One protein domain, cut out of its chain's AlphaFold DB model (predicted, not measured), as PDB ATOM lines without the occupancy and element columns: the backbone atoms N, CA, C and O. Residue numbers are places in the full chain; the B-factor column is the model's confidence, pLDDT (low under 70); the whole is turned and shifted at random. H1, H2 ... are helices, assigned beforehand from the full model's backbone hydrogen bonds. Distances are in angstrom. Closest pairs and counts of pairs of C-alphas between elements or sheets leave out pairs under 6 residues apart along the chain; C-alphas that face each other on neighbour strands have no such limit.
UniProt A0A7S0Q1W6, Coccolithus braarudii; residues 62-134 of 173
ATOM      1  N   GLN A  62     -14.635 -17.228  23.765       55.53
ATOM      2  CA  GLN A  62     -15.638 -16.201  23.976       55.53
ATOM      3  C   GLN A  62     -15.898 -15.580  22.607       55.53
ATOM      4  O   GLN A  62     -15.197 -14.666  22.175       55.53
ATOM      5  N   LEU A  63     -16.853 -16.161  21.881       64.62
ATOM      6  CA  LEU A  63     -17.396 -15.582  20.673       64.62
ATOM      7  C   LEU A  63     -17.885 -14.199  21.097       64.62
ATOM      8  O   LEU A  63     -18.623 -14.083  22.076       64.62
ATOM      9  N   ALA A  64     -17.384 -13.150  20.447       73.62
ATOM     10  CA  ALA A  64     -17.736 -11.785  20.800       73.62
ATOM     11  C   ALA A  64     -19.263 -11.666  20.932       73.62
ATOM     12  O   ALA A  64     -19.992 -12.005  19.998       73.62
ATOM     13  N   LYS A  65     -19.734 -11.233  22.110       77.50
ATOM     14  CA  LYS A  65     -21.165 -11.154  22.421       77.50
ATOM     15  C   LYS A  65     -21.879 -10.334  21.352       77.50
ATOM     16  O   LYS A  65     -21.477  -9.202  21.064       77.50
ATOM     17  N   ASN A  66     -22.944 -10.901  20.794       88.44
ATOM     18  CA  ASN A  66     -23.796 -10.209  19.835       88.44
ATOM     19  C   ASN A  66     -24.404  -8.959  20.502       88.44
ATOM     20  O   ASN A  66     -24.688  -8.970  21.699       88.44
ATOM     21  N   ASP A  67     -24.630  -7.878  19.759       89.56
ATOM     22  CA  ASP A  67     -25.199  -6.640  20.307       89.56
ATOM     23  C   ASP A  67     -26.567  -6.860  20.970       89.56
ATOM     24  O   ASP A  67     -26.866  -6.236  21.989       89.56
ATOM     25  N   LEU A  68     -27.367  -7.801  20.455       88.62
ATOM     26  CA  LEU A  68     -28.617  -8.217  21.097       88.62
ATOM     27  C   LEU A  68     -28.357  -8.860  22.468       88.62
ATOM     28  O   LEU A  68     -29.054  -8.570  23.431       88.62
ATOM     29  N   GLN A  69     -27.326  -9.694  22.575       91.31
ATOM     30  CA  GLN A  69     -26.943 -10.366  23.815       91.31
ATOM     31  C   GLN A  69     -26.426  -9.366  24.859       91.31
ATOM     32  O   GLN A  69     -26.768  -9.456  26.038       91.31
ATOM     33  N   LYS A  70     -25.688  -8.339  24.420       91.75
ATOM     34  CA  LYS A  70     -25.292  -7.210  25.277       91.75
ATOM     35  C   LYS A  70     -26.505  -6.469  25.840       91.75
ATOM     36  O   LYS A  70     -26.499  -6.075  27.001       91.75
ATOM     37  N   MET A  71     -27.553  -6.286  25.039       90.38
ATOM     38  CA  MET A  71     -28.805  -5.675  25.495       90.38
ATOM     39  C   MET A  71     -29.568  -6.592  26.461       90.38
ATOM     40  O   MET A  71     -30.018  -6.135  27.507       90.38
ATOM     41  N   ILE A  72     -29.637  -7.897  26.171       90.12
ATOM     42  CA  ILE A  72     -30.290  -8.891  27.037       90.12
ATOM     43  C   ILE A  72     -29.683  -8.874  28.445       90.12
ATOM     44  O   ILE A  72     -30.419  -8.805  29.430       90.12
ATOM     45  N   HIS A  73     -28.353  -8.866  28.544       90.75
ATOM     46  CA  HIS A  73     -27.649  -8.846  29.828       90.75
ATOM     47  C   HIS A  73     -27.521  -7.453  30.462       90.75
ATOM     48  O   HIS A  73     -27.031  -7.344  31.584       90.75
ATOM     49  N   GLY A  74     -27.961  -6.393  29.782       88.19
ATOM     50  CA  GLY A  74     -27.891  -5.025  30.294       88.19
ATOM     51  C   GLY A  74     -26.500  -4.380  30.224       88.19
ATOM     52  O   GLY A  74     -26.238  -3.393  30.905       88.19
ATOM     53  N   GLU A  75     -25.598  -4.900  29.386       88.75
ATOM     54  CA  GLU A  75     -24.348  -4.206  29.034       88.75
ATOM     55  C   GLU A  75     -24.637  -2.954  28.189       88.75
ATOM     56  O   GLU A  75     -23.888  -1.978  28.218       88.75
ATOM     57  N   ARG A  76     -25.755  -2.968  27.450       85.75
ATOM     58  CA  ARG A  76     -26.277  -1.826  26.694       85.75
ATOM     59  C   ARG A  76     -27.703  -1.496  27.142       85.75
ATOM     60  O   ARG A  76     -28.665  -1.866  26.476       85.75
ATOM     61  N   GLY A  77     -27.823  -0.768  28.252       83.81
ATOM     62  CA  GLY A  77     -29.107  -0.328  28.814       83.81
ATOM     63  C   GLY A  77     -29.669  -1.282  29.876       83.81
ATOM     64  O   GLY A  77     -28.939  -2.130  30.381       83.81
ATOM     65  N   PRO A  78     -30.945  -1.136  30.268       83.19
ATOM     66  CA  PRO A  78     -31.572  -2.040  31.230       83.19
ATOM     67  C   PRO A  78     -31.609  -3.484  30.703       83.19
ATOM     68  O   PRO A  78     -31.934  -3.681  29.530       83.19
ATOM     69  N   PRO A  79     -31.319  -4.499  31.537       87.50
ATOM     70  CA  PRO A  79     -31.358  -5.892  31.108       87.50
ATOM     71  C   PRO A  79     -32.783  -6.321  30.738       87.50
ATOM     72  O   PRO A  79     -33.758  -5.924  31.382       87.50
ATOM     73  N   MET A  80     -32.905  -7.185  29.729       88.25
ATOM     74  CA  MET A  80     -34.183  -7.775  29.313       88.25
ATOM     75  C   MET A  80     -34.554  -8.893  30.291       88.25
ATOM     76  O   MET A  80     -34.278 -10.077  30.078       88.25
ATOM     77  N   THR A  81     -35.139  -8.508  31.424       84.06
ATOM     78  CA  THR A  81     -35.382  -9.431  32.536       84.06
ATOM     79  C   THR A  81     -36.321 -10.577  32.162       84.06
ATOM     80  O   THR A  81     -36.116 -11.695  32.626       84.06
ATOM     81  N   GLY A  82     -37.282 -10.365  31.261       82.56
ATOM     82  CA  GLY A  82     -38.166 -11.419  30.752       82.56
ATOM     83  C   GLY A  82     -37.435 -12.526  30.007       82.56
ATOM     84  O   GLY A  82     -37.760 -13.699  30.163       82.56
ATOM     85  N   VAL A  83     -36.379 -12.161  29.282       87.88
ATOM     86  CA  VAL A  83     -35.525 -13.113  28.568       87.88
ATOM     87  C   VAL A  83     -34.631 -13.861  29.553       87.88
ATOM     88  O   VAL A  83     -34.616 -15.086  29.582       87.88
ATOM     89  N   THR A  84     -33.935 -13.137  30.432       86.50
ATOM     90  CA  THR A  84     -32.994 -13.754  31.391       86.50
ATOM     91  C   THR A  84     -33.670 -14.650  32.437       86.50
ATOM     92  O   THR A  84     -33.050 -15.599  32.926       86.50
ATOM     93  N   THR A  85     -34.937 -14.374  32.770       83.69
ATOM     94  CA  THR A  85     -35.755 -15.156  33.717       83.69
ATOM     95  C   THR A  85     -36.576 -16.260  33.050       83.69
ATOM     96  O   THR A  85     -37.297 -16.985  33.739       83.69
ATOM     97  N   HIS A  86     -36.459 -16.417  31.729       84.69
ATOM     98  CA  HIS A  86     -37.189 -17.428  30.980       84.69
ATOM     99  C   HIS A  86     -36.803 -18.849  31.432       84.69
ATOM    100  O   HIS A  86     -35.628 -19.172  31.637       84.69
ATOM    101  N   ARG A  87     -37.796 -19.741  31.565       85.00
ATOM    102  CA  ARG A  87     -37.543 -21.155  31.881       85.00
ATOM    103  C   ARG A  87     -37.047 -21.882  30.637       85.00
ATOM    104  O   ARG A  87     -37.844 -22.317  29.809       85.00
ATOM    105  N   TYR A  88     -35.742 -22.082  30.547       84.94
ATOM    106  CA  TYR A  88     -35.156 -22.964  29.544       84.94
ATOM    107  C   TYR A  88     -35.315 -24.435  29.938       84.94
ATOM    108  O   TYR A  88     -35.099 -24.823  31.088       84.94
ATOM    109  N   ASN A  89     -35.681 -25.266  28.965       88.88
ATOM    110  CA  ASN A  89     -35.582 -26.715  29.101       88.88
ATOM    111  C   ASN A  89     -34.111 -27.139  29.203       88.88
ATOM    112  O   ASN A  89     -33.217 -26.434  28.742       88.88
ATOM    113  N   GLN A  90     -33.847 -28.329  29.746       88.62
ATOM    114  CA  GLN A  90     -32.480 -28.828  29.953       88.62
ATOM    115  C   GLN A  90     -31.623 -28.791  28.676       88.62
ATOM    116  O   GLN A  90     -30.457 -28.411  28.723       88.62
ATOM    117  N   THR A  91     -32.206 -29.140  27.530       89.88
ATOM    118  CA  THR A  91     -31.529 -29.094  26.225       89.88
ATOM    119  C   THR A  91     -31.330 -27.672  25.707       89.88
ATOM    120  O   THR A  91     -30.343 -27.405  25.031       89.88
ATOM    121  N   GLN A  92     -32.231 -26.748  26.044       88.25
ATOM    122  CA  GLN A  92     -32.123 -25.335  25.673       88.25
ATOM    123  C   GLN A  92     -31.048 -24.627  26.498       88.25
ATOM    124  O   GLN A  92     -30.341 -23.780  25.970       88.25
ATOM    125  N   SER A  93     -30.860 -25.026  27.759       88.19
ATOM    126  CA  SER A  93     -29.791 -24.504  28.617       88.19
ATOM    127  C   SER A  93     -28.389 -24.783  28.069       88.19
ATOM    128  O   SER A  93     -27.468 -24.034  28.380       88.19
ATOM    129  N   LEU A  94     -28.216 -25.826  27.246       91.19
ATOM    130  CA  LEU A  94     -26.943 -26.106  26.568       91.19
ATOM    131  C   LEU A  94     -26.611 -25.061  25.491       91.19
ATOM    132  O   LEU A  94     -25.439 -24.797  25.255       91.19
ATOM    133  N   TYR A  95     -27.631 -24.456  24.876       91.75
ATOM    134  CA  TYR A  95     -27.516 -23.440  23.819       91.75
ATOM    135  C   TYR A  95     -28.168 -22.129  24.255       91.75
ATOM    136  O   TYR A  95     -28.898 -21.480  23.502       91.75
ATOM    137  N   ARG A  96     -27.960 -21.777  25.525       89.31
ATOM    138  CA  ARG A  96     -28.683 -20.694  26.183       89.31
ATOM    139  C   ARG A  96     -28.564 -19.374  25.423       89.31
ATOM    140  O   ARG A  96     -29.577 -18.722  25.222       89.31
ATOM    141  N   ASP A  97     -27.376 -19.040  24.937       89.94
ATOM    142  CA  ASP A  97     -27.105 -17.789  24.222       89.94
ATOM    143  C   ASP A  97     -27.919 -17.644  22.925       89.94
ATOM    144  O   ASP A  97     -28.384 -16.550  22.593       89.94
ATOM    145  N   ASP A  98     -28.138 -18.744  22.203       89.94
ATOM    146  CA  ASP A  98     -28.938 -18.756  20.974       89.94
ATOM    147  C   ASP A  98     -30.434 -18.683  21.301       89.94
ATOM    148  O   ASP A  98     -31.200 -17.946  20.669       89.94
ATOM    149  N   PHE A  99     -30.859 -19.413  22.335       90.75
ATOM    150  CA  PHE A  99     -32.248 -19.412  22.780       90.75
ATOM    151  C   PHE A  99     -32.658 -18.103  23.460       90.75
ATOM    152  O   PHE A  99     -33.804 -17.689  23.312       90.75
ATOM    153  N   GLU A 100     -31.759 -17.414  24.158       91.00
ATOM    154  CA  GLU A 100     -32.002 -16.078  24.712       91.00
ATOM    155  C   GLU A 100     -32.304 -15.075  23.597       91.00
ATOM    156  O   GLU A 100     -33.279 -14.329  23.683       91.00
ATOM    157  N   GLN A 101     -31.553 -15.116  22.496       91.44
ATOM    158  CA  GLN A 101     -31.817 -14.268  21.333       91.44
ATOM    159  C   GLN A 101     -33.155 -14.596  20.661       91.44
ATOM    160  O   GLN A 101     -33.875 -13.688  20.243       91.44
ATOM    161  N   LEU A 102     -33.505 -15.882  20.563       90.75
ATOM    162  CA  LEU A 102     -34.792 -16.315  20.021       90.75
ATOM    163  C   LEU A 102     -35.953 -15.829  20.901       90.75
ATOM    164  O   LEU A 102     -36.892 -15.213  20.403       90.75
ATOM    165  N   VAL A 103     -35.868 -16.056  22.214       89.56
ATOM    166  CA  VAL A 103     -36.878 -15.624  23.189       89.56
ATOM    167  C   VAL A 103     -37.018 -14.107  23.176       89.56
ATOM    168  O   VAL A 103     -38.139 -13.615  23.149       89.56
ATOM    169  N   ALA A 104     -35.917 -13.356  23.104       89.00
ATOM    170  CA  ALA A 104     -35.938 -11.898  23.004       89.00
ATOM    171  C   ALA A 104     -36.727 -11.379  21.792       89.00
ATOM    172  O   ALA A 104     -37.362 -10.334  21.887       89.00
ATOM    173  N   ARG A 105     -36.696 -12.102  20.666       88.56
ATOM    174  CA  ARG A 105     -37.435 -11.746  19.444       88.56
ATOM    175  C   ARG A 105     -38.897 -12.182  19.474       88.56
ATOM    176  O   ARG A 105     -39.717 -11.545  18.830       88.56
ATOM    177  N   MET A 106     -39.204 -13.274  20.172       85.50
ATOM    178  CA  MET A 106     -40.567 -13.807  20.291       85.50
ATOM    179  C   MET A 106     -41.351 -13.201  21.460       85.50
ATOM    180  O   MET A 106     -42.565 -13.345  21.521       85.50
ATOM    181  N   SER A 107     -40.663 -12.572  22.412       79.56
ATOM    182  CA  SER A 107     -41.294 -11.975  23.584       79.56
ATOM    183  C   SER A 107     -41.808 -10.582  23.249       79.56
ATOM    184  O   SER A 107     -41.014  -9.672  23.021       79.56
ATOM    185  N   ASP A 108     -43.123 -10.387  23.325       79.62
ATOM    186  CA  ASP A 108     -43.751  -9.067  23.155       79.62
ATOM    187  C   ASP A 108     -43.283  -8.060  24.221       79.62
ATOM    188  O   ASP A 108     -43.232  -6.848  23.992       79.62
ATOM    189  N   HIS A 109     -42.914  -8.556  25.409       73.69
ATOM    190  CA  HIS A 109     -42.528  -7.738  26.556       73.69
ATOM    191  C   HIS A 109     -41.216  -8.216  27.196       73.69
ATOM    192  O   HIS A 109     -41.219  -8.834  28.262       73.69
ATOM    193  N   PRO A 110     -40.060  -7.900  26.589       73.94
ATOM    194  CA  PRO A 110     -38.770  -8.448  27.012       73.94
ATOM    195  C   PRO A 110     -38.285  -7.988  28.395       73.94
ATOM    196  O   PRO A 110     -37.390  -8.601  28.974       73.94
ATOM    197  N   TYR A 111     -38.863  -6.915  28.934       78.94
ATOM    198  CA  TYR A 111     -38.544  -6.363  30.256       78.94
ATOM    199  C   TYR A 111     -39.505  -6.839  31.359       78.94
ATOM    200  O   TYR A 111     -39.409  -6.396  32.500       78.94
ATOM    201  N   ILE A 112     -40.457  -7.716  31.028       71.88
ATOM    202  CA  ILE A 112     -41.425  -8.265  31.976       71.88
ATOM    203  C   ILE A 112     -40.967  -9.661  32.390       71.88
ATOM    204  O   ILE A 112     -40.776 -10.520  31.539       71.88
ATOM    205  N   ASN A 113     -40.825  -9.912  33.694       65.50
ATOM    206  CA  ASN A 113     -40.381 -11.214  34.200       65.50
ATOM    207  C   ASN A 113     -41.327 -12.353  33.781       65.50
ATOM    208  O   ASN A 113     -42.533 -12.292  34.032       65.50
ATOM    209  N   MET A 114     -40.748 -13.417  33.216       65.38
ATOM    210  CA  MET A 114     -41.437 -14.633  32.764       65.38
ATOM    211  C   MET A 114     -41.102 -15.821  33.679       65.38
ATOM    212  O   MET A 114     -40.727 -16.904  33.233       65.38
ATOM    213  N   THR A 115     -41.168 -15.629  34.993       58.94
ATOM    214  CA  THR A 115     -40.825 -16.691  35.948       58.94
ATOM    215  C   THR A 115     -41.927 -17.745  36.032       58.94
ATOM    216  O   THR A 115     -42.995 -17.489  36.569       58.94
ATOM    217  N   ALA A 116     -41.634 -18.967  35.580       50.66
ATOM    218  CA  ALA A 116     -42.564 -20.102  35.608       50.66
ATOM    219  C   ALA A 116     -42.468 -21.001  36.875       50.66
ATOM    220  O   ALA A 116     -42.968 -22.121  36.838       50.66
ATOM    221  N   HIS A 117     -41.718 -20.617  37.928       46.34
ATOM    222  CA  HIS A 117     -41.324 -21.530  39.049       46.34
ATOM    223  C   HIS A 117     -41.829 -21.142  40.434       46.34
ATOM    224  O   HIS A 117     -41.578 -21.858  41.398       46.34
ATOM    225  N   SER A 118     -42.559 -20.042  40.548       40.09
ATOM    226  CA  SER A 118     -43.481 -19.889  41.669       40.09
ATOM    227  C   SER A 118     -44.771 -20.606  41.271       40.09
ATOM    228  O   SER A 118     -45.106 -20.604  40.091       40.09
ATOM    229  N   ASN A 119     -45.511 -21.197  42.204       39.94
ATOM    230  CA  ASN A 119     -46.810 -21.854  41.972       39.94
ATOM    231  C   ASN A 119     -47.933 -20.888  41.501       39.94
ATOM    232  O   ASN A 119     -49.105 -21.109  41.781       39.94
ATOM    233  N   MET A 120     -47.581 -19.812  40.799       43.91
ATOM    234  CA  MET A 120     -48.450 -18.831  40.172       43.91
ATOM    235  C   MET A 120     -47.989 -18.688  38.723       43.91
ATOM    236  O   MET A 120     -46.972 -18.052  38.440       43.91
ATOM    237  N   ILE A 121     -48.721 -19.327  37.808       48.41
ATOM    238  CA  ILE A 121     -48.588 -19.195  36.347       48.41
ATOM    239  C   ILE A 121     -49.175 -17.835  35.946       48.41
ATOM    240  O   ILE A 121     -50.072 -17.733  35.120       48.41
ATOM    241  N   ASP A 122     -48.701 -16.776  36.582       49.97
ATOM    242  CA  ASP A 122     -49.249 -15.451  36.406       49.97
ATOM    243  C   ASP A 122     -48.157 -14.603  35.774       49.97
ATOM    244  O   ASP A 122     -47.107 -14.331  36.366       49.97
ATOM    245  N   SER A 123     -48.389 -14.208  34.523       52.09
ATOM    246  CA  SER A 123     -47.564 -13.200  33.871       52.09
ATOM    247  C   SER A 123     -47.497 -11.970  34.783       52.09
ATOM    248  O   SER A 123     -48.477 -11.607  35.430       52.09
ATOM    249  N   SER A 124     -46.339 -11.316  34.887       57.16
ATOM    250  CA  SER A 124     -46.228 -10.102  35.703       57.16
ATOM    251  C   SER A 124     -47.300  -9.027  35.402       57.16
ATOM    252  O   SER A 124     -47.704  -8.381  36.369       57.16
ATOM    253  N   PRO A 125     -47.841  -8.853  34.172       59.50
ATOM    254  CA  PRO A 125     -49.015  -8.006  33.959       59.50
ATOM    255  C   PRO A 125     -50.302  -8.605  34.527       59.50
ATOM    256  O   PRO A 125     -51.082  -7.866  35.116       59.50
ATOM    257  N   HIS A 126     -50.520  -9.921  34.425       60.34
ATOM    258  CA  HIS A 126     -51.651 -10.567  35.091       60.34
ATOM    259  C   HIS A 126     -51.589 -10.311  36.596       60.34
ATOM    260  O   HIS A 126     -52.533  -9.759  37.135       60.34
ATOM    261  N   ASN A 127     -50.445 -10.567  37.236       57.28
ATOM    262  CA  ASN A 127     -50.255 -10.359  38.674       57.28
ATOM    263  C   ASN A 127     -50.467  -8.912  39.145       57.28
ATOM    264  O   ASN A 127     -50.852  -8.681  40.295       57.28
ATOM    265  N   LEU A 128     -50.181  -7.939  38.279       59.72
ATOM    266  CA  LEU A 128     -50.415  -6.524  38.545       59.72
ATOM    267  C   LEU A 128     -51.907  -6.185  38.406       59.72
ATOM    268  O   LEU A 128     -52.469  -5.573  39.310       59.72
ATOM    269  N   LEU A 129     -52.560  -6.674  37.347       59.69
ATOM    270  CA  LEU A 129     -53.990  -6.472  37.087       59.69
ATOM    271  C   LEU A 129     -54.892  -7.180  38.110       59.69
ATOM    272  O   LEU A 129     -55.859  -6.599  38.599       59.69
ATOM    273  N   THR A 130     -54.592  -8.431  38.462       55.81
ATOM    274  CA  THR A 130     -55.345  -9.191  39.471       55.81
ATOM    275  C   THR A 130     -54.892  -8.882  40.897       55.81
ATOM    276  O   THR A 130     -55.598  -9.199  41.854       55.81
ATOM    277  N   GLY A 131     -53.763  -8.189  41.066       53.81
ATOM    278  CA  GLY A 131     -53.242  -7.756  42.362       53.81
ATOM    279  C   GLY A 131     -52.649  -8.882  43.215       53.81
ATOM    280  O   GLY A 131     -52.385  -8.670  44.399       53.81
ATOM    281  N   THR A 132     -52.418 -10.059  42.637       55.75
ATOM    282  CA  THR A 132     -51.793 -11.229  43.277       55.75
ATOM    283  C   THR A 132     -50.310 -11.004  43.603       55.75
ATOM    284  O   THR A 132     -49.773 -11.672  44.486       55.75
ATOM    285  N   ALA A 133     -49.658  -9.999  42.998       52.78
ATOM    286  CA  ALA A 133     -48.318  -9.543  43.393       52.78
ATOM    287  C   ALA A 133     -48.263  -8.887  44.789       52.78
ATOM    288  O   ALA A 133     -47.181  -8.760  45.364       52.78
ATOM    289  N   PHE A 134     -49.402  -8.457  45.343       53.22
ATOM    290  CA  PHE A 134     -49.467  -7.631  46.553       53.22
ATOM    291  C   PHE A 134     -49.992  -8.396  47.772       53.22
ATOM    292  O   PHE A 134     -50.847  -7.899  48.494       53.22
TER     293      PHE A 134
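What this domain is: This is residues 62 to 134 of the 173 residues of a protein of Coccolithus braarudii (UniProt A0A7S0Q1W6). A small cluster of short helices, with H1 set crosswise on the longest helix, H4, and H2 packed on H4 too, makes one part of the model; a long unnamed stretch, residues 107 to 123, leads away from it to H5, which touches no helix. H3 sits at the edge of the cluster, near H4, and much of the rest is loop. The printed part has 73 residues, of which 31 lie in five named helices, H1 to H5 in order along the chain; there is no named strand, and the class is all helix, though under half of the residues are in named elements. The whole is only just compact, close to loose, with a radius of gyration of the C-alphas of 13.4 A and spans of 42 by 29 by 17 A.

Where its parts are: H4, residues 96 to 106, is the longest helix, 14.9 A from its first to its last C-alpha, from C-alpha 96 at (-28.683, -20.694, 26.183) to C-alpha 106 at (-40.567, -13.807, 20.291). H1, residues 67 to 72, is 8.7 A long and begins at C-alpha 67 at (-25.199, -6.640, 20.307). H2, residues 81 to 84, is 5.1 A long, and H3, residues 90 to 93, is 5.3 A long. H5, residues 124 to 129, is 8.7 A long and ends at C-alpha 129 at (-53.990, -6.472, 37.087).

How they stand to each other: H4 touches H1, about perpendicular at 83 degrees; their closest C-alphas, those of Gln 69 and Gln 101, are 6.7 A apart. H4 also touches H2, where the closest C-alphas, those of Val 83 and Ala 104, are 5.7 A apart. H1 and H2 only just touch, with 3 pairs of C-alphas within 8 A, the closest being those of Ile 72 and Val 83 at 6.9 A. H3 is close to H4 but not clearly touching it; the closest C-alphas, those of Gln 92 and Phe 99, are 6.6 A apart. H5 is apart from H1, H2, H3 and H4. In H1, H4 and H5 every O i to N i+4 pair is within hydrogen-bond range; H2 and H3 are too short for such a pair, and of their one O i to N i+3 pair each, that of H2 is within range and that of H3 is not.

The domain as a whole: The two C-alphas farthest apart, those of Gln 62 and Thr 130, are 43.2 A apart. The printed part has no cut. The link from H4 to H5, 17 residues, is long; those from H2 to H3 and H3 to H4 are tight, and that from H1 to H2 is short. The mean pLDDT of the printed part is 75.8, and residues 62 to 63 and 113 to 134 are under 70; H5 has a mean of 59.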